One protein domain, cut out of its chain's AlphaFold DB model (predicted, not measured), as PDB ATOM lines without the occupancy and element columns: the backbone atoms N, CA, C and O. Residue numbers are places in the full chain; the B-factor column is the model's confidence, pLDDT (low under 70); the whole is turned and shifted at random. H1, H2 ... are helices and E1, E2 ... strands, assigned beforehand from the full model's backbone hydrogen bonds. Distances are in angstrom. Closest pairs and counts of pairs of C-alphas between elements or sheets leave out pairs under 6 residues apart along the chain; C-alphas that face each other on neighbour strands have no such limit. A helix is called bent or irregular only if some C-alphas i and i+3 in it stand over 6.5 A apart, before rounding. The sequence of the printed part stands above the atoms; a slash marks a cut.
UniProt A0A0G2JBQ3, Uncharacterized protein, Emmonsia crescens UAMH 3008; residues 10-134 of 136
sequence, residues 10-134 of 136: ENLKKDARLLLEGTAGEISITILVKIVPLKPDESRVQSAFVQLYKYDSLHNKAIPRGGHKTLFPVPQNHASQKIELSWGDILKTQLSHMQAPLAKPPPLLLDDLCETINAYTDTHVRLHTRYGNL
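Overview. This is residues 10 to 134 of the 136 residues of an uncharacterized protein of Emmonsia crescens UAMH 3008 (UniProt A0A0G2JBQ3). H1 packs over one face of a twisted antiparallel sheet, E1 - E2 - E3; the long helix H3 reaches away as an arm, with H2 toward the other end of the longest axis. The printed part has 125 residues with H1 E1 E2 E3 H2 H3 in chain order, class mixed. It is loose, with radius of gyration of the C-alphas 18.0 A, spanning 58 by 31 by 25 A.

Arrangement. H1, residues 10 to 22, is on the meander, successive antiparallel neighbours, of E1, 29 to 35, E2, 48 to 56, and E3, 61 to 72: two layers, helix on sheet. Its height over the sheet is 8.2 A, and it lies over E2; the closest C-alphas of H1 and E2, those of Leu 20 and Tyr 55, are 5.7 A apart. Within hydrogen-bond range, hairpin E1 and E2 has N 32 and O 51, 2.9 A; hairpin E2 and E3 has N 54 and O 63, 2.9 A. H2, residues 87 to 97, is only just not on the sheet, with 4 pairs of C-alphas within 10 A. H3, residues 110 to 132, only grazes the sheet; Leu 71 and Cys 114 have the closest C-alphas of E3 and H3, 6.4 A. Every O i to N i+4 pair is within hydrogen-bond range in H1 and H3, but 2 of 7 in irregular H2, where C-alphas 90 and 93 are 9.2 A apart and 4 of 8 O i to N i+3 pairs are within range.

Along the chain. H1 begins at C-alpha 10 (130.195, 157.435, 185.815); E3 spans 29.5 A and bends by 59 degrees at residue 66. H3 spans 32.7 A to C-alpha 132 (107.739, 179.515, 195.799).

Size, cuts and confidence. The farthest C-alphas, Gln 99 and Leu 134, are 60.3 A apart. The printed part has no cut; links E1 to E2, E3 to H2 and H2 to H3 are long. Residues 127 to 134 stand free; pLDDT is under 70 at 77 to 80, 96, 99 to 102 and 128 to 134.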
ATOM      1  N   GLU A  10     129.511 158.140 186.905       87.25
ATOM      2  CA  GLU A  10     130.195 157.435 185.815       87.25
ATOM      3  C   GLU A  10     130.219 158.232 184.506       87.25
ATOM      4  O   GLU A  10     131.201 158.147 183.773       87.25
ATOM      5  N   ASN A  11     129.194 159.042 184.226       88.44
ATOM      6  CA  ASN A  11     129.218 159.947 183.074       88.44
ATOM      7  C   ASN A  11     130.291 161.025 183.268       88.44
ATOM      8  O   ASN A  11     131.175 161.146 182.431       88.44
ATOM      9  N   LEU A  12     130.326 161.662 184.442       86.19
ATOM     10  CA  LEU A  12     131.356 162.653 184.777       86.19
ATOM     11  C   LEU A  12     132.782 162.086 184.665       86.19
ATOM     12  O   LEU A  12     133.699 162.775 184.220       86.19
ATOM     13  N   LYS A  13     132.993 160.814 185.036       90.19
ATOM     14  CA  LYS A  13     134.284 160.140 184.820       90.19
ATOM     15  C   LYS A  13     134.609 159.977 183.342       90.19
ATOM     16  O   LYS A  13     135.761 160.169 182.965       90.19
ATOM     17  N   LYS A  14     133.636 159.571 182.521       90.69
ATOM     18  CA  LYS A  14     133.830 159.421 181.072       90.69
ATOM     19  C   LYS A  14     134.188 160.759 180.437       90.69
ATOM     20  O   LYS A  14     135.145 160.800 179.675       90.69
ATOM     21  N   ASP A  15     133.513 161.831 180.827       89.50
ATOM     22  CA  ASP A  15     133.782 163.171 180.305       89.50
ATOM     23  C   ASP A  15     135.168 163.664 180.732       89.50
ATOM     24  O   ASP A  15     135.932 164.169 179.912       89.50
ATOM     25  N   ALA A  16     135.559 163.425 181.990       89.44
ATOM     26  CA  ALA A  16     136.905 163.738 182.466       89.44
ATOM     27  C   ALA A  16     137.993 162.951 181.716       89.44
ATOM     28  O   ALA A  16     139.052 163.504 181.420       89.44
ATOM     29  N   ARG A  17     137.742 161.672 181.398       91.31
ATOM     30  CA  ARG A  17     138.651 160.858 180.576       91.31
ATOM     31  C   ARG A  17     138.738 161.398 179.160       91.31
ATOM     32  O   ARG A  17     139.845 161.617 178.688       91.31
ATOM     33  N   LEU A  18     137.600 161.678 178.531       92.38
ATOM     34  CA  LEU A  18     137.543 162.233 177.182       92.38
ATOM     35  C   LEU A  18     138.303 163.560 177.092       92.38
ATOM     36  O   LEU A  18     139.060 163.762 176.150       92.38
ATOM     37  N   LEU A  19     138.158 164.430 178.094       91.56
ATOM     38  CA  LEU A  19     138.883 165.695 178.172       91.56
ATOM     39  C   LEU A  19     140.406 165.486 178.264       91.56
ATOM     40  O   LEU A  19     141.167 166.139 177.557       91.56
ATOM     41  N   LEU A  20     140.865 164.580 179.126       91.69
ATOM     42  CA  LEU A  20     142.297 164.330 179.338       91.69
ATOM     43  C   LEU A  20     142.947 163.570 178.171       91.69
ATOM     44  O   LEU A  20     144.056 163.891 177.758       91.69
ATOM     45  N   GLU A  21     142.264 162.560 177.640       92.50
ATOM     46  CA  GLU A  21     142.758 161.707 176.554       92.50
ATOM     47  C   GLU A  21     142.648 162.417 175.202       92.50
ATOM     48  O   GLU A  21     143.586 162.391 174.407       92.50
ATOM     49  N   GLY A  22     141.541 163.125 174.960       89.44
ATOM     50  CA  GLY A  22     141.313 163.879 173.728       89.44
ATOM     51  C   GLY A  22     142.247 165.073 173.560       89.44
ATOM     52  O   GLY A  22     142.501 165.501 172.439       89.44
ATOM     53  N   THR A  23     142.811 165.578 174.660       88.50
ATOM     54  CA  THR A  23     143.816 166.645 174.627       88.50
ATOM     55  C   THR A  23     145.244 166.127 174.463       88.50
ATOM     56  O   THR A  23     146.176 166.926 174.479       88.50
ATOM     57  N   ALA A  24     145.452 164.809 174.328       82.88
ATOM     58  CA  ALA A  24     146.773 164.183 174.190       82.88
ATOM     59  C   ALA A  24     147.790 164.702 175.232       82.88
ATOM     60  O   ALA A  24     148.982 164.882 174.969       82.88
ATOM     61  N   GLY A  25     147.288 164.981 176.436       80.19
ATOM     62  CA  GLY A  25     148.046 165.508 177.552       80.19
ATOM     63  C   GLY A  25     148.115 167.027 177.662       80.19
ATOM     64  O   GLY A  25     148.643 167.467 178.680       80.19
ATOM     65  N   GLU A  26     147.638 167.858 176.712       84.06
ATOM     66  CA  GLU A  26     147.512 169.338 176.869       84.06
ATOM     67  C   GLU A  26     146.912 169.710 178.221       84.06
ATOM     68  O   GLU A  26     147.470 170.562 178.911       84.06
ATOM     69  N   ILE A  27     145.914 168.949 178.667       87.00
ATOM     70  CA  ILE A  27     145.431 168.975 180.043       87.00
ATOM     71  C   ILE A  27     146.059 167.812 180.814       87.00
ATOM     72  O   ILE A  27     145.903 166.645 180.466       87.00
ATOM     73  N   SER A  28     146.783 168.134 181.888       86.62
ATOM     74  CA  SER A  28     147.480 167.125 182.700       86.62
ATOM     75  C   SER A  28     146.640 166.616 183.870       86.62
ATOM     76  O   SER A  28     146.801 165.464 184.280       86.62
ATOM     77  N   ILE A  29     145.733 167.445 184.401       90.50
ATOM     78  CA  ILE A  29     144.875 167.117 185.545       90.50
ATOM     79  C   ILE A  29     143.474 167.683 185.352       90.50
ATOM     80  O   ILE A  29     143.315 168.828 184.941       90.50
ATOM     81  N   THR A  30     142.477 166.900 185.759       91.31
ATOM     82  CA  THR A  30     141.085 167.332 185.905       91.31
ATOM     83  C   THR A  30     140.630 167.094 187.341       91.31
ATOM     84  O   THR A  30     140.862 166.022 187.911       91.31
ATOM     85  N   ILE A  31     139.969 168.092 187.929       90.62
ATOM     86  CA  ILE A  31     139.368 168.013 189.264       90.62
ATOM     87  C   ILE A  31     137.870 167.780 189.087       90.62
ATOM     88  O   ILE A  31     137.171 168.618 188.525       90.62
ATOM     89  N   LEU A  32     137.380 166.638 189.559       91.00
ATOM     90  CA  LEU A  32     135.983 166.247 189.426       91.00
ATOM     91  C   LEU A  32     135.275 166.410 190.769       91.00
ATOM     92  O   LEU A  32     135.621 165.723 191.731       91.00
ATOM     93  N   VAL A  33     134.282 167.296 190.831       88.62
ATOM     94  CA  VAL A  33     133.489 167.560 192.040       88.62
ATOM     95  C   VAL A  33     132.090 166.982 191.848       88.62
ATOM     96  O   VAL A  33     131.397 167.338 190.899       88.62
ATOM     97  N   LYS A  34     131.659 166.091 192.749       88.12
ATOM     98  CA  LYS A  34     130.292 165.560 192.765       88.12
ATOM     99  C   LYS A  34     129.575 166.038 194.015       88.12
ATOM    100  O   LYS A  34     129.949 165.663 195.123       88.12
ATOM    101  N   ILE A  35     128.522 166.820 193.805       87.81
ATOM    102  CA  ILE A  35     127.610 167.300 194.844       87.81
ATOM    103  C   ILE A  35     126.332 166.462 194.771       87.81
ATOM    104  O   ILE A  35     125.789 166.245 193.683       87.81
ATOM    105  N   VAL A  36     125.876 165.948 195.914       86.00
ATOM    106  CA  VAL A  36     124.560 165.314 196.019       86.00
ATOM    107  C   VAL A  36     123.505 166.427 196.040       86.00
ATOM    108  O   VAL A  36     123.625 167.334 196.866       86.00
ATOM    109  N   PRO A  37     122.506 166.397 195.137       82.88
ATOM    110  CA  PRO A  37     121.446 167.400 195.117       82.88
ATOM    111  C   PRO A  37     120.717 167.485 196.458       82.88
ATOM    112  O   PRO A  37     120.514 166.464 197.116       82.88
ATOM    113  N   LEU A  38     120.298 168.697 196.825       83.62
ATOM    114  CA  LEU A  38     119.475 168.927 198.010       83.62
ATOM    115  C   LEU A  38     118.126 168.227 197.866       83.62
ATOM    116  O   LEU A  38     117.489 168.304 196.810       83.62
ATOM    117  N   LYS A  39     117.663 167.595 198.944       84.62
ATOM    118  CA  LYS A  39     116.250 167.230 199.067       84.62
ATOM    119  C   LYS A  39     115.391 168.479 199.329       84.62
ATOM    120  O   LYS A  39     115.924 169.490 199.782       84.62
ATOM    121  N   PRO A  40     114.069 168.438 199.074       81.06
ATOM    122  CA  PRO A  40     113.188 169.596 199.271       81.06
ATOM    123  C   PRO A  40     113.196 170.188 200.690       81.06
ATOM    124  O   PRO A  40     112.925 171.372 200.864       81.06
ATOM    125  N   ASP A  41     113.496 169.371 201.697       84.19
ATOM    126  CA  ASP A  41     113.596 169.733 203.112       84.19
ATOM    127  C   ASP A  41     115.012 170.163 203.541       84.19
ATOM    128  O   ASP A  41     115.218 170.610 204.672       84.19
ATOM    129  N   GLU A  42     115.997 170.073 202.646       82.12
ATOM    130  CA  GLU A  42     117.389 170.403 202.930       82.12
ATOM    131  C   GLU A  42     117.733 171.821 202.453       82.12
ATOM    132  O   GLU A  42     117.513 172.204 201.308       82.12
ATOM    133  N   SER A  43     118.354 172.601 203.339       81.69
ATOM    134  CA  SER A  43     118.873 173.945 203.031       81.69
ATOM    135  C   SER A  43     120.390 173.976 202.830       81.69
ATOM    136  O   SER A  43     120.950 175.024 202.525       81.69
ATOM    137  N   ARG A  44     121.070 172.840 203.033       84.31
ATOM    138  CA  ARG A  44     122.533 172.717 202.997       84.31
ATOM    139  C   ARG A  44     122.954 171.409 202.357       84.31
ATOM    140  O   ARG A  44     122.295 170.388 202.559       84.31
ATOM    141  N   VAL A  45     124.080 171.439 201.644       86.56
ATOM    142  CA  VAL A  45     124.675 170.249 201.023       86.56
ATOM    143  C   VAL A  45     125.033 169.236 202.105       86.56
ATOM    144  O   VAL A  45     125.804 169.531 203.015       86.56
ATOM    145  N   GLN A  46     124.483 168.030 201.990       86.81
ATOM    146  CA  GLN A  46     124.737 166.951 202.950       86.81
ATOM    147  C   GLN A  46     125.967 166.125 202.583       86.81
ATOM    148  O   GLN A  46     126.678 165.628 203.454       86.81
ATOM    149  N   SER A  47     126.223 165.960 201.285       88.50
ATOM    150  CA  SER A  47     127.318 165.136 200.798       88.50
ATOM    151  C   SER A  47     127.866 165.681 199.492       88.50
ATOM    152  O   SER A  47     127.139 165.915 198.526       88.50
ATOM    153  N   ALA A  48     129.179 165.860 199.462       88.88
ATOM    154  CA  ALA A  48     129.921 166.054 198.235       88.88
ATOM    155  C   ALA A  48     131.337 165.522 198.411       88.88
ATOM    156  O   ALA A  48     131.871 165.469 199.523       88.88
ATOM    157  N   PHE A  49     131.949 165.150 197.300       89.62
ATOM    158  CA  PHE A  49     133.328 164.697 197.273       89.62
ATOM    159  C   PHE A  49     134.035 165.179 196.011       89.62
ATOM    160  O   PHE A  49     133.405 165.520 195.006       89.62
ATOM    161  N   VAL A  50     135.360 165.182 196.073       90.44
ATOM    162  CA  VAL A  50     136.238 165.513 194.955       90.44
ATOM    163  C   VAL A  50     137.163 164.340 194.636       90.44
ATOM    164  O   VAL A  50     137.663 163.662 195.535       90.44
ATOM    165  N   GLN A  51     137.394 164.098 193.347       91.88
ATOM    166  CA  GLN A  51     138.349 163.118 192.830       91.88
ATOM    167  C   GLN A  51     139.213 163.775 191.764       91.88
ATOM    168  O   GLN A  51     138.706 164.472 190.886       91.88
ATOM    169  N   LEU A  52     140.514 163.507 191.799       92.06
ATOM    170  CA  LEU A  52     141.412 163.947 190.744       92.06
ATOM    171  C   LEU A  52     141.614 162.845 189.722       92.06
ATOM    172  O   LEU A  52     141.765 161.672 190.077       92.06
ATOM    173  N   TYR A  53     141.706 163.258 188.468       92.50
ATOM    174  CA  TYR A  53     142.217 162.453 187.376       92.50
ATOM    175  C   TYR A  53     143.452 163.128 186.809       92.50
ATOM    176  O   TYR A  53     143.498 164.351 186.698       92.50
ATOM    177  N   LYS A  54     144.457 162.327 186.472       92.56
ATOM    178  CA  LYS A  54     145.641 162.783 185.754       92.56
ATOM    179  C   LYS A  54     145.762 162.032 184.442       92.56
ATOM    180  O   LYS A  54     145.394 160.858 184.366       92.56
ATOM    181  N   TYR A  55     146.304 162.699 183.442       91.94
ATOM    182  CA  TYR A  55     146.698 162.047 182.209       91.94
ATOM    183  C   TYR A  55     148.025 161.306 182.417       91.94
ATOM    184  O   TYR A  55     149.002 161.867 182.912       91.94
ATOM    185  N   ASP A  56     148.044 160.020 182.085       90.19
ATOM    186  CA  ASP A  56     149.233 159.180 182.076       90.19
ATOM    187  C   ASP A  56     149.767 159.093 180.648       90.19
ATOM    188  O   ASP A  56     149.240 158.353 179.815       90.19
ATOM    189  N   SER A  57     150.826 159.853 180.373       85.88
ATOM    190  CA  SER A  57     151.434 159.934 179.045       85.88
ATOM    191  C   SER A  57     152.096 158.633 178.597       85.88
ATOM    192  O   SER A  57     152.228 158.423 177.397       85.88
ATOM    193  N   LEU A  58     152.506 157.756 179.523       88.38
ATOM    194  CA  LEU A  58     153.128 156.474 179.171       88.38
ATOM    195  C   LEU A  58     152.109 155.512 178.564       88.38
ATOM    196  O   LEU A  58     152.427 154.755 177.653       88.38
ATOM    197  N   HIS A  59     150.882 155.550 179.077       88.88
ATOM    198  CA  HIS A  59     149.808 154.650 178.668       88.88
ATOM    199  C   HIS A  59     148.712 155.348 177.853       88.88
ATOM    200  O   HIS A  59     147.713 154.701 177.545       88.88
ATOM    201  N   ASN A  60     148.881 156.640 177.545       88.25
ATOM    202  CA  ASN A  60     147.916 157.489 176.844       88.25
ATOM    203  C   ASN A  60     146.486 157.352 177.405       88.25
ATOM    204  O   ASN A  60     145.539 157.053 176.682       88.25
ATOM    205  N   LYS A  61     146.344 157.467 178.730       92.00
ATOM    206  CA  LYS A  61     145.059 157.235 179.408       92.00
ATOM    207  C   LYS A  61     144.879 158.118 180.629       92.00
ATOM    208  O   LYS A  61     145.845 158.459 181.310       92.00
ATOM    209  N   ALA A  62     143.637 158.422 180.973       92.19
ATOM    210  CA  ALA A  62     143.324 159.117 182.212       92.19
ATOM    211  C   ALA A  62     143.188 158.138 183.389       92.19
ATOM    212  O   ALA A  62     142.385 157.200 183.368       92.19
ATOM    213  N   ILE A  63     143.946 158.381 184.462       92.62
ATOM    214  CA  ILE A  63     143.933 157.560 185.679       92.62
ATOM    215  C   ILE A  63     143.566 158.386 186.916       92.62
ATOM    216  O   ILE A  63     143.935 159.561 187.002       92.62
ATOM    217  N   PRO A  64     142.858 157.802 187.900       91.50
ATOM    218  CA  PRO A  64     142.585 158.492 189.151       91.50
ATOM    219  C   PRO A  64     143.897 158.782 189.892       91.50
ATOM    220  O   PRO A  64     144.781 157.928 189.999       91.50
ATOM    221  N   ARG A  65     144.027 160.002 190.417       89.88
ATOM    222  CA  ARG A  65     145.149 160.429 191.255       89.88
ATOM    223  C   ARG A  65     144.688 160.495 192.709       89.88
ATOM    224  O   ARG A  65     143.998 161.431 193.100       89.88
ATOM    225  N   GLY A  66     145.105 159.514 193.509       85.19
ATOM    226  CA  GLY A  66     144.649 159.375 194.895       85.19
ATOM    227  C   GLY A  66     143.191 158.912 194.987       85.19
ATOM    228  O   GLY A  66     142.611 158.475 193.995       85.19
ATOM    229  N   GLY A  67     142.616 158.987 196.187       84.75
ATOM    230  CA  GLY A  67     141.221 158.613 196.450       84.75
ATOM    231  C   GLY A  67     140.271 159.808 196.557       84.75
ATOM    232  O   GLY A  67     140.696 160.965 196.488       84.75
ATOM    233  N   HIS A  68     138.989 159.503 196.781       86.56
ATOM    234  CA  HIS A  68     137.961 160.509 197.032       86.56
ATOM    235  C   HIS A  68     138.302 161.306 198.293       86.56
ATOM    236  O   HIS A  68     138.613 160.729 199.338       86.56
ATOM    237  N   LYS A  69     138.199 162.631 198.206       88.44
ATOM    238  CA  LYS A  69     138.241 163.519 199.371       88.44
ATOM    239  C   LYS A  69     136.838 164.042 199.641       88.44
ATOM    240  O   LYS A  69     136.194 164.582 198.744       88.44
ATOM    241  N   THR A  70     136.362 163.845 200.864       88.44
ATOM    242  CA  THR A  70     135.037 164.293 201.306       88.44
ATOM    243  C   THR A  70     135.039 165.796 201.542       88.44
ATOM    244  O   THR A  70     135.794 166.262 202.387       88.44
ATOM    245  N   LEU A  71     134.167 166.517 200.838       87.38
ATOM    246  CA  LEU A  71     133.920 167.946 201.047       87.38
ATOM    247  C   LEU A  71     132.815 168.173 202.088       87.38
ATOM    248  O   LEU A  71     132.940 169.052 202.934       87.38
ATOM    249  N   PHE A  72     131.751 167.354 202.048       86.88
ATOM    250  CA  PHE A  72     130.631 167.429 202.993       86.88
ATOM    251  C   PHE A  72     130.292 166.059 203.607       86.88
ATOM    252  O   PHE A  72     130.257 165.069 202.865       86.88
ATOM    253  N   PRO A  73     130.004 165.995 204.923       85.12
ATOM    254  CA  PRO A  73     130.107 167.101 205.882       85.12
ATOM    255  C   PRO A  73     131.562 167.562 206.041       85.12
ATOM    256  O   PRO A  73     132.481 166.759 205.870       85.12
ATOM    257  N   VAL A  74     131.762 168.853 206.333       81.62
ATOM    258  CA  VAL A  74     133.110 169.410 206.514       81.62
ATOM    259  C   VAL A  74     133.787 168.635 207.653       81.62
ATOM    260  O   VAL A  74     133.245 168.600 208.763       81.62
ATOM    261  N   PRO A  75     134.917 167.950 207.403       75.44
ATOM    262  CA  PRO A  75     135.565 167.135 208.420       75.44
ATOM    263  C   PRO A  75     136.010 167.990 209.609       75.44
ATOM    264  O   PRO A  75     136.673 169.003 209.427       75.44
ATOM    265  N   GLN A  76     135.716 167.542 210.833       72.19
ATOM    266  CA  GLN A  76     136.110 168.248 212.066       72.19
ATOM    267  C   GLN A  76     137.632 168.322 212.254       72.19
ATOM    268  O   GLN A  76     138.151 169.220 212.914       72.19
ATOM    269  N   ASN A  77     138.363 167.363 211.680       68.12
ATOM    270  CA  ASN A  77     139.816 167.386 211.663       68.12
ATOM    271  C   ASN A  77     140.282 168.222 210.464       68.12
ATOM    272  O   ASN A  77     140.555 167.689 209.388       68.12
ATOM    273  N   HIS A  78     140.352 169.538 210.668       56.56
ATOM    274  CA  HIS A  78     140.820 170.543 209.708       56.56
ATOM    275  C   HIS A  78     142.334 170.475 209.435       56.56
ATOM    276  O   HIS A  78     142.949 171.496 209.128       56.56
ATOM    277  N   ALA A  79     142.975 169.305 209.540       60.00
ATOM    278  CA  ALA A  79     144.293 169.110 208.947       60.00
ATOM    279  C   ALA A  79     144.125 169.296 207.431       60.00
ATOM    280  O   ALA A  79     143.716 168.372 206.727       60.00
ATOM    281  N   SER A  80     144.326 170.540 206.988       65.00
ATOM    282  CA  SER A  80     143.719 171.166 205.818       65.00
ATOM    283  C   SER A  80     143.649 170.201 204.652       65.00
ATOM    284  O   SER A  80     144.679 169.830 204.069       65.00
ATOM    285  N   GLN A  81     142.434 169.741 204.336       78.50
ATOM    286  CA  GLN A  81     142.280 168.891 203.177       78.50
ATOM    287  C   GLN A  81     142.730 169.693 201.966       78.50
ATOM    288  O   GLN A  81     142.211 170.764 201.662       78.50
ATOM    289  N   LYS A  82     143.750 169.168 201.302       86.44
ATOM    290  CA  LYS A  82     144.426 169.885 200.240       86.44
ATOM    291  C   LYS A  82     144.713 168.980 199.064       86.44
ATOM    292  O   LYS A  82     144.887 167.762 199.217       86.44
ATOM    293  N   ILE A  83     144.759 169.578 197.891       87.00
ATOM    294  CA  ILE A  83     145.205 168.955 196.660       87.00
ATOM    295  C   ILE A  83     146.639 169.420 196.425       87.00
ATOM    296  O   ILE A  83     146.898 170.602 196.208       87.00
ATOM    297  N   GLU A  84     147.582 168.484 196.494       88.00
ATOM    298  CA  GLU A  84     148.977 168.765 196.168       88.00
ATOM    299  C   GLU A  84     149.193 168.615 194.664       88.00
ATOM    300  O   GLU A  84     149.005 167.537 194.093       88.00
ATOM    301  N   LEU A  85     149.609 169.707 194.034       86.06
ATOM    302  CA  LEU A  85     149.999 169.752 192.631       86.06
ATOM    303  C   LEU A  85     151.525 169.819 192.533       86.06
ATOM    304  O   LEU A  85     152.214 170.197 193.477       86.06
ATOM    305  N   SER A  86     152.064 169.412 191.394       86.31
ATOM    306  CA  SER A  86     153.458 169.655 191.032       86.31
ATOM    307  C   SER A  86     153.539 170.810 190.035       86.31
ATOM    308  O   SER A  86     152.563 171.122 189.355       86.31
ATOM    309  N   TRP A  87     154.712 171.431 189.894       84.56
ATOM    310  CA  TRP A  87     154.908 172.423 188.833       84.56
ATOM    311  C   TRP A  87     154.725 171.834 187.433       84.56
ATOM    312  O   TRP A  87     154.277 172.545 186.543       84.56
ATOM    313  N   GLY A  88     154.992 170.538 187.246       83.00
ATOM    314  CA  GLY A  88     154.673 169.841 185.997       83.00
ATOM    315  C   GLY A  88     153.173 169.801 185.712       83.00
ATOM    316  O   GLY A  88     152.775 169.948 184.564       83.00
ATOM    317  N   ASP A  89     152.342 169.692 186.750       83.75
ATOM    318  CA  ASP A  89     150.885 169.709 186.597       83.75
ATOM    319  C   ASP A  89     150.348 171.106 186.239       83.75
ATOM    320  O   ASP A  89     149.348 171.212 185.536       83.75
ATOM    321  N   ILE A  90     150.993 172.168 186.739       83.19
ATOM    322  CA  ILE A  90     150.535 173.564 186.598       83.19
ATOM    323  C   ILE A  90     151.117 174.228 185.346       83.19
ATOM    324  O   ILE A  90     150.398 174.850 184.574       83.19
ATOM    325  N   LEU A  91     152.435 174.132 185.167       80.69
ATOM    326  CA  LEU A  91     153.175 174.836 184.116       80.69
ATOM    327  C   LEU A  91     153.370 173.970 182.874       80.69
ATOM    328  O   LEU A  91     153.576 174.499 181.785       80.69
ATOM    329  N   LYS A  92     153.303 172.645 183.028       78.88
ATOM    330  CA  LYS A  92     153.397 171.667 181.947       78.88
ATOM    331  C   LYS A  92     154.542 171.962 180.962       78.88
ATOM    332  O   LYS A  92     155.702 171.774 181.315       78.88
ATOM    333  N   THR A  93     154.243 172.427 179.744       70.88
ATOM    334  CA  THR A  93     155.235 172.726 178.692       70.88
ATOM    335  C   THR A  93     156.035 173.997 178.961       70.88
ATOM    336  O   THR A  93     157.155 174.126 178.483       70.88
ATOM    337  N   GLN A  94     155.504 174.919 179.765       72.75
ATOM    338  CA  GLN A  94     156.212 176.129 180.179       72.75
ATOM    339  C   GLN A  94     157.295 175.827 181.222       72.75
ATOM    340  O   GLN A  94     158.200 176.634 181.415       72.75
ATOM    341  N   LEU A  95     157.253 174.652 181.864       71.69
ATOM    342  CA  LEU A  95     158.229 174.277 182.884       71.69
ATOM    343  C   LEU A  95     159.655 174.189 182.320       71.69
ATOM    344  O   LEU A  95     160.584 174.628 182.984       71.69
ATOM    345  N   SER A  96     159.839 173.674 181.099       69.94
ATOM    346  CA  SER A  96     161.161 173.592 180.455       69.94
ATOM    347  C   SER A  96     161.712 174.952 180.019       69.94
ATOM    348  O   SER A  96     162.905 175.069 179.756       69.94
ATOM    349  N   HIS A  97     160.857 175.976 179.952       71.88
ATOM    350  CA  HIS A  97     161.214 177.346 179.578       71.88
ATOM    351  C   HIS A  97     161.470 178.232 180.807       71.88
ATOM    352  O   HIS A  97     161.897 179.376 180.667       71.88
ATOM    353  N   MET A  98     161.220 177.714 182.014       70.19
ATOM    354  CA  MET A  98     161.401 178.416 183.279       70.19
ATOM    355  C   MET A  98     162.514 177.750 184.091       70.19
ATOM    356  O   MET A  98     162.671 176.531 184.081       70.19
ATOM    357  N   GLN A  99     163.282 178.538 184.848       66.25
ATOM    358  CA  GLN A  99     164.088 177.958 185.923       66.25
ATOM    359  C   GLN A  99     163.117 177.342 186.929       66.25
ATOM    360  O   GLN A  99     162.301 178.059 187.510       66.25
ATOM    361  N   ALA A 100     163.160 176.017 187.079       58.47
ATOM    362  CA  ALA A 100     162.250 175.307 187.964       58.47
ATOM    363  C   ALA A 100     162.347 175.914 189.377       58.47
ATOM    364  O   ALA A 100     163.435 175.900 189.965       58.47
ATOM    365  N   PRO A 101     161.252 176.461 189.935       65.69
ATOM    366  CA  PRO A 101     161.274 176.966 191.296       65.69
ATOM    367  C   PRO A 101     161.670 175.822 192.238       65.69
ATOM    368  O   PRO A 101     161.067 174.751 192.181       65.69
ATOM    369  N   LEU A 102     162.664 176.030 193.113       64.75
ATOM    370  CA  LEU A 102     163.069 175.008 194.094       64.75
ATOM    371  C   LEU A 102     161.925 174.634 195.057       64.75
ATOM    372  O   LEU A 102     161.912 173.542 195.622       64.75
ATOM    373  N   ALA A 103     160.972 175.545 195.265       80.19
ATOM    374  CA  ALA A 103     159.828 175.336 196.141       80.19
ATOM    375  C   ALA A 103     158.710 174.558 195.432       80.19
ATOM    376  O   ALA A 103     158.467 174.754 194.246       80.19
ATOM    377  N   LYS A 104     157.977 173.717 196.172       81.00
ATOM    378  CA  LYS A 104     156.729 173.108 195.679       81.00
ATOM    379  C   LYS A 104     155.667 174.195 195.461       81.00
ATOM    380  O   LYS A 104     155.655 175.163 196.225       81.00
ATOM    381  N   PRO A 105     154.769 174.048 194.471       85.75
ATOM    382  CA  PRO A 105     153.664 174.983 194.333       85.75
ATOM    383  C   PRO A 105     152.755 174.918 195.570       85.75
ATOM    384  O   PRO A 105     152.675 173.867 196.225       85.75
ATOM    385  N   PRO A 106     152.067 176.023 195.900       85.12
ATOM    386  CA  PRO A 106     151.106 176.030 196.988       85.12
ATOM    387  C   PRO A 106     149.998 175.004 196.709       85.12
ATOM    388  O   PRO A 106     149.574 174.841 195.561       85.12
ATOM    389  N   PRO A 107     149.541 174.274 197.734       86.81
ATOM    390  CA  PRO A 107     148.475 173.309 197.557       86.81
ATOM    391  C   PRO A 107     147.131 174.028 197.386       86.81
ATOM    392  O   PRO A 107     146.931 175.114 197.921       86.81
ATOM    393  N   LEU A 108     146.189 173.391 196.693       86.00
ATOM    394  CA  LEU A 108     144.824 173.903 196.589       86.00
ATOM    395  C   LEU A 108     144.023 173.436 197.808       86.00
ATOM    396  O   LEU A 108     143.822 172.232 197.997       86.00
ATOM    397  N   LEU A 109     143.633 174.383 198.659       87.31
ATOM    398  CA  LEU A 109     142.855 174.125 199.868       87.31
ATOM    399  C   LEU A 109     141.405 173.819 199.488       87.31
ATOM    400  O   LEU A 109     140.833 174.457 198.608       87.31
ATOM    401  N   LEU A 110     140.815 172.810 200.128       87.50
ATOM    402  CA  LEU A 110     139.421 172.442 199.870       87.50
ATOM    403  C   LEU A 110     138.423 173.286 200.666       87.50
ATOM    404  O   LEU A 110     137.249 173.296 200.309       87.50
ATOM    405  N   ASP A 111     138.879 174.014 201.685       85.38
ATOM    406  CA  ASP A 111     138.027 174.891 202.491       85.38
ATOM    407  C   ASP A 111     137.416 176.006 201.620       85.38
ATOM    408  O   ASP A 111     136.196 176.156 201.595       85.38
ATOM    409  N   ASP A 112     138.224 176.663 200.779       83.56
ATOM    410  CA  ASP A 112     137.764 177.686 199.823       83.56
ATOM    411  C   ASP A 112     136.729 177.130 198.824       83.56
ATOM    412  O   ASP A 112     135.765 177.801 198.434       83.56
ATOM    413  N   LEU A 113     136.900 175.868 198.408       84.94
ATOM    414  CA  LEU A 113     135.950 175.188 197.528       84.94
ATOM    415  C   LEU A 113     134.629 174.911 198.256       84.94
ATOM    416  O   LEU A 113     133.560 175.128 197.682       84.94
ATOM    417  N   CYS A 114     134.684 174.461 199.510       86.75
ATOM    418  CA  CYS A 114     133.503 174.273 200.350       86.75
ATOM    419  C   CYS A 114     132.755 175.596 200.572       86.75
ATOM    420  O   CYS A 114     131.532 175.629 200.435       86.75
ATOM    421  N   GLU A 115     133.469 176.684 200.865       87.19
ATOM    422  CA  GLU A 115     132.887 178.024 201.014       87.19
ATOM    423  C   GLU A 115     132.198 178.491 199.734       87.19
ATOM    424  O   GLU A 115     131.047 178.932 199.772       87.19
ATOM    425  N   THR A 116     132.857 178.311 198.588       86.75
ATOM    426  CA  THR A 116     132.287 178.637 197.278       86.75
ATOM    427  C   THR A 116     130.998 177.850 197.037       86.75
ATOM    428  O   THR A 116     129.964 178.433 196.704       86.75
ATOM    429  N   ILE A 117     131.017 176.531 197.263       86.69
ATOM    430  CA  ILE A 117     129.833 175.672 197.114       86.69
ATOM    431  C   ILE A 117     128.696 176.140 198.031       86.69
ATOM    432  O   ILE A 117     127.552 176.235 197.579       86.69
ATOM    433  N   ASN A 118     128.988 176.470 199.291       87.19
ATOM    434  CA  ASN A 118     127.989 176.957 200.243       87.19
ATOM    435  C   ASN A 118     127.373 178.288 199.796       87.19
ATOM    436  O   ASN A 118     126.151 178.407 199.772       87.19
ATOM    437  N   ALA A 119     128.187 179.256 199.367       86.25
ATOM    438  CA  ALA A 119     127.705 180.564 198.922       86.25
ATOM    439  C   ALA A 119     126.743 180.462 197.721       86.25
ATOM    440  O   ALA A 119     125.691 181.113 197.688       86.25
ATOM    441  N   TYR A 120     127.065 179.605 196.745       84.38
ATOM    442  CA  TYR A 120     126.174 179.340 195.612       84.38
ATOM    443  C   TYR A 120     124.911 178.583 196.029       84.38
ATOM    444  O   TYR A 120     123.818 178.918 195.566       84.38
ATOM    445  N   THR A 121     125.043 177.602 196.926       84.62
ATOM    446  CA  THR A 121     123.905 176.835 197.449       84.62
ATOM    447  C   THR A 121     122.917 177.752 198.169       84.62
ATOM    448  O   THR A 121     121.729 177.739 197.850       84.62
ATOM    449  N   ASP A 122     123.400 178.620 199.059       84.12
ATOM    450  CA  ASP A 122     122.578 179.581 199.799       84.12
ATOM    451  C   ASP A 122     121.837 180.538 198.860       84.12
ATOM    452  O   ASP A 122     120.653 180.832 199.050       84.12
ATOM    453  N   THR A 123     122.523 181.013 197.818       80.75
ATOM    454  CA  THR A 123     121.924 181.885 196.801       80.75
ATOM    455  C   THR A 123     120.798 181.163 196.060       80.75
ATOM    456  O   THR A 123     119.707 181.716 195.905       80.75
ATOM    457  N   HIS A 124     121.026 179.913 195.653       78.44
ATOM    458  CA  HIS A 124     120.037 179.109 194.939       78.44
ATOM    459  C   HIS A 124     118.809 178.791 195.805       78.44
ATOM    460  O   HIS A 124     117.675 178.970 195.357       78.44
ATOM    461  N   VAL A 125     119.014 178.387 197.065       79.94
ATOM    462  CA  VAL A 125     117.925 178.111 198.017       79.94
ATOM    463  C   VAL A 125     117.074 179.365 198.238       79.94
ATOM    464  O   VAL A 125     115.852 179.303 198.118       79.94
ATOM    465  N   ARG A 126     117.698 180.531 198.471       75.88
ATOM    466  CA  ARG A 126     116.978 181.804 198.664       75.88
ATOM    467  C   ARG A 126     116.121 182.189 197.463       75.88
ATOM    468  O   ARG A 126     115.000 182.666 197.647       75.88
ATOM    469  N   LEU A 127     116.644 182.019 196.248       70.69
ATOM    470  CA  LEU A 127     115.880 182.282 195.030       70.69
ATOM    471  C   LEU A 127     114.671 181.347 194.952       70.69
ATOM    472  O   LEU A 127     113.555 181.817 194.747       70.69
ATOM    473  N   HIS A 128     114.860 180.054 195.216       64.81
ATOM    474  CA  HIS A 128     113.773 179.080 195.172       64.81
ATOM    475  C   HIS A 128     112.670 179.366 196.207       64.81
ATOM    476  O   HIS A 128     111.486 179.300 195.880       64.81
ATOM    477  N   THR A 129     113.026 179.774 197.431       62.44
ATOM    478  CA  THR A 129     112.041 180.181 198.451       62.44
ATOM    479  C   THR A 129     111.261 181.432 198.034       62.44
ATOM    480  O   THR A 129     110.056 181.513 198.265       62.44
ATOM    481  N   ARG A 130     111.915 182.413 197.396       60.84
ATOM    482  CA  ARG A 130     111.246 183.644 196.935       60.84
ATOM    483  C   ARG A 130     110.259 183.384 195.802       60.84
ATOM    484  O   ARG A 130     109.176 183.956 195.826       60.84
ATOM    485  N   TYR A 131     110.598 182.516 194.850       55.47
ATOM    486  CA  TYR A 131     109.688 182.156 193.758       55.47
ATOM    487  C   TYR A 131     108.565 181.203 194.197       55.47
ATOM    488  O   TYR A 131     107.473 181.281 193.648       55.47
ATOM    489  N   GLY A 132     108.787 180.363 195.216       55.47
ATOM    490  CA  GLY A 132     107.739 179.515 195.799       55.47
ATOM    491  C   GLY A 132     106.655 180.291 196.561       55.47
ATOM    492  O   GLY A 132     105.500 179.883 196.560       55.47
ATOM    493  N   ASN A 133     106.993 181.443 197.153       51.94
ATOM    494  CA  ASN A 133     106.049 182.280 197.912       51.94
ATOM    495  C   ASN A 133     105.233 183.268 197.055       51.94
ATOM    496  O   ASN A 133     104.390 183.979 197.594       51.94
ATOM    497  N   LEU A 134     105.474 183.339 195.743       49.31
ATOM    498  CA  LEU A 134     104.719 184.175 194.795       49.31
ATOM    499  C   LEU A 134     103.617 183.395 194.050       49.31
ATOM    500  O   LEU A 134     102.970 183.951 193.167       49.31
TER     501      LEU A 134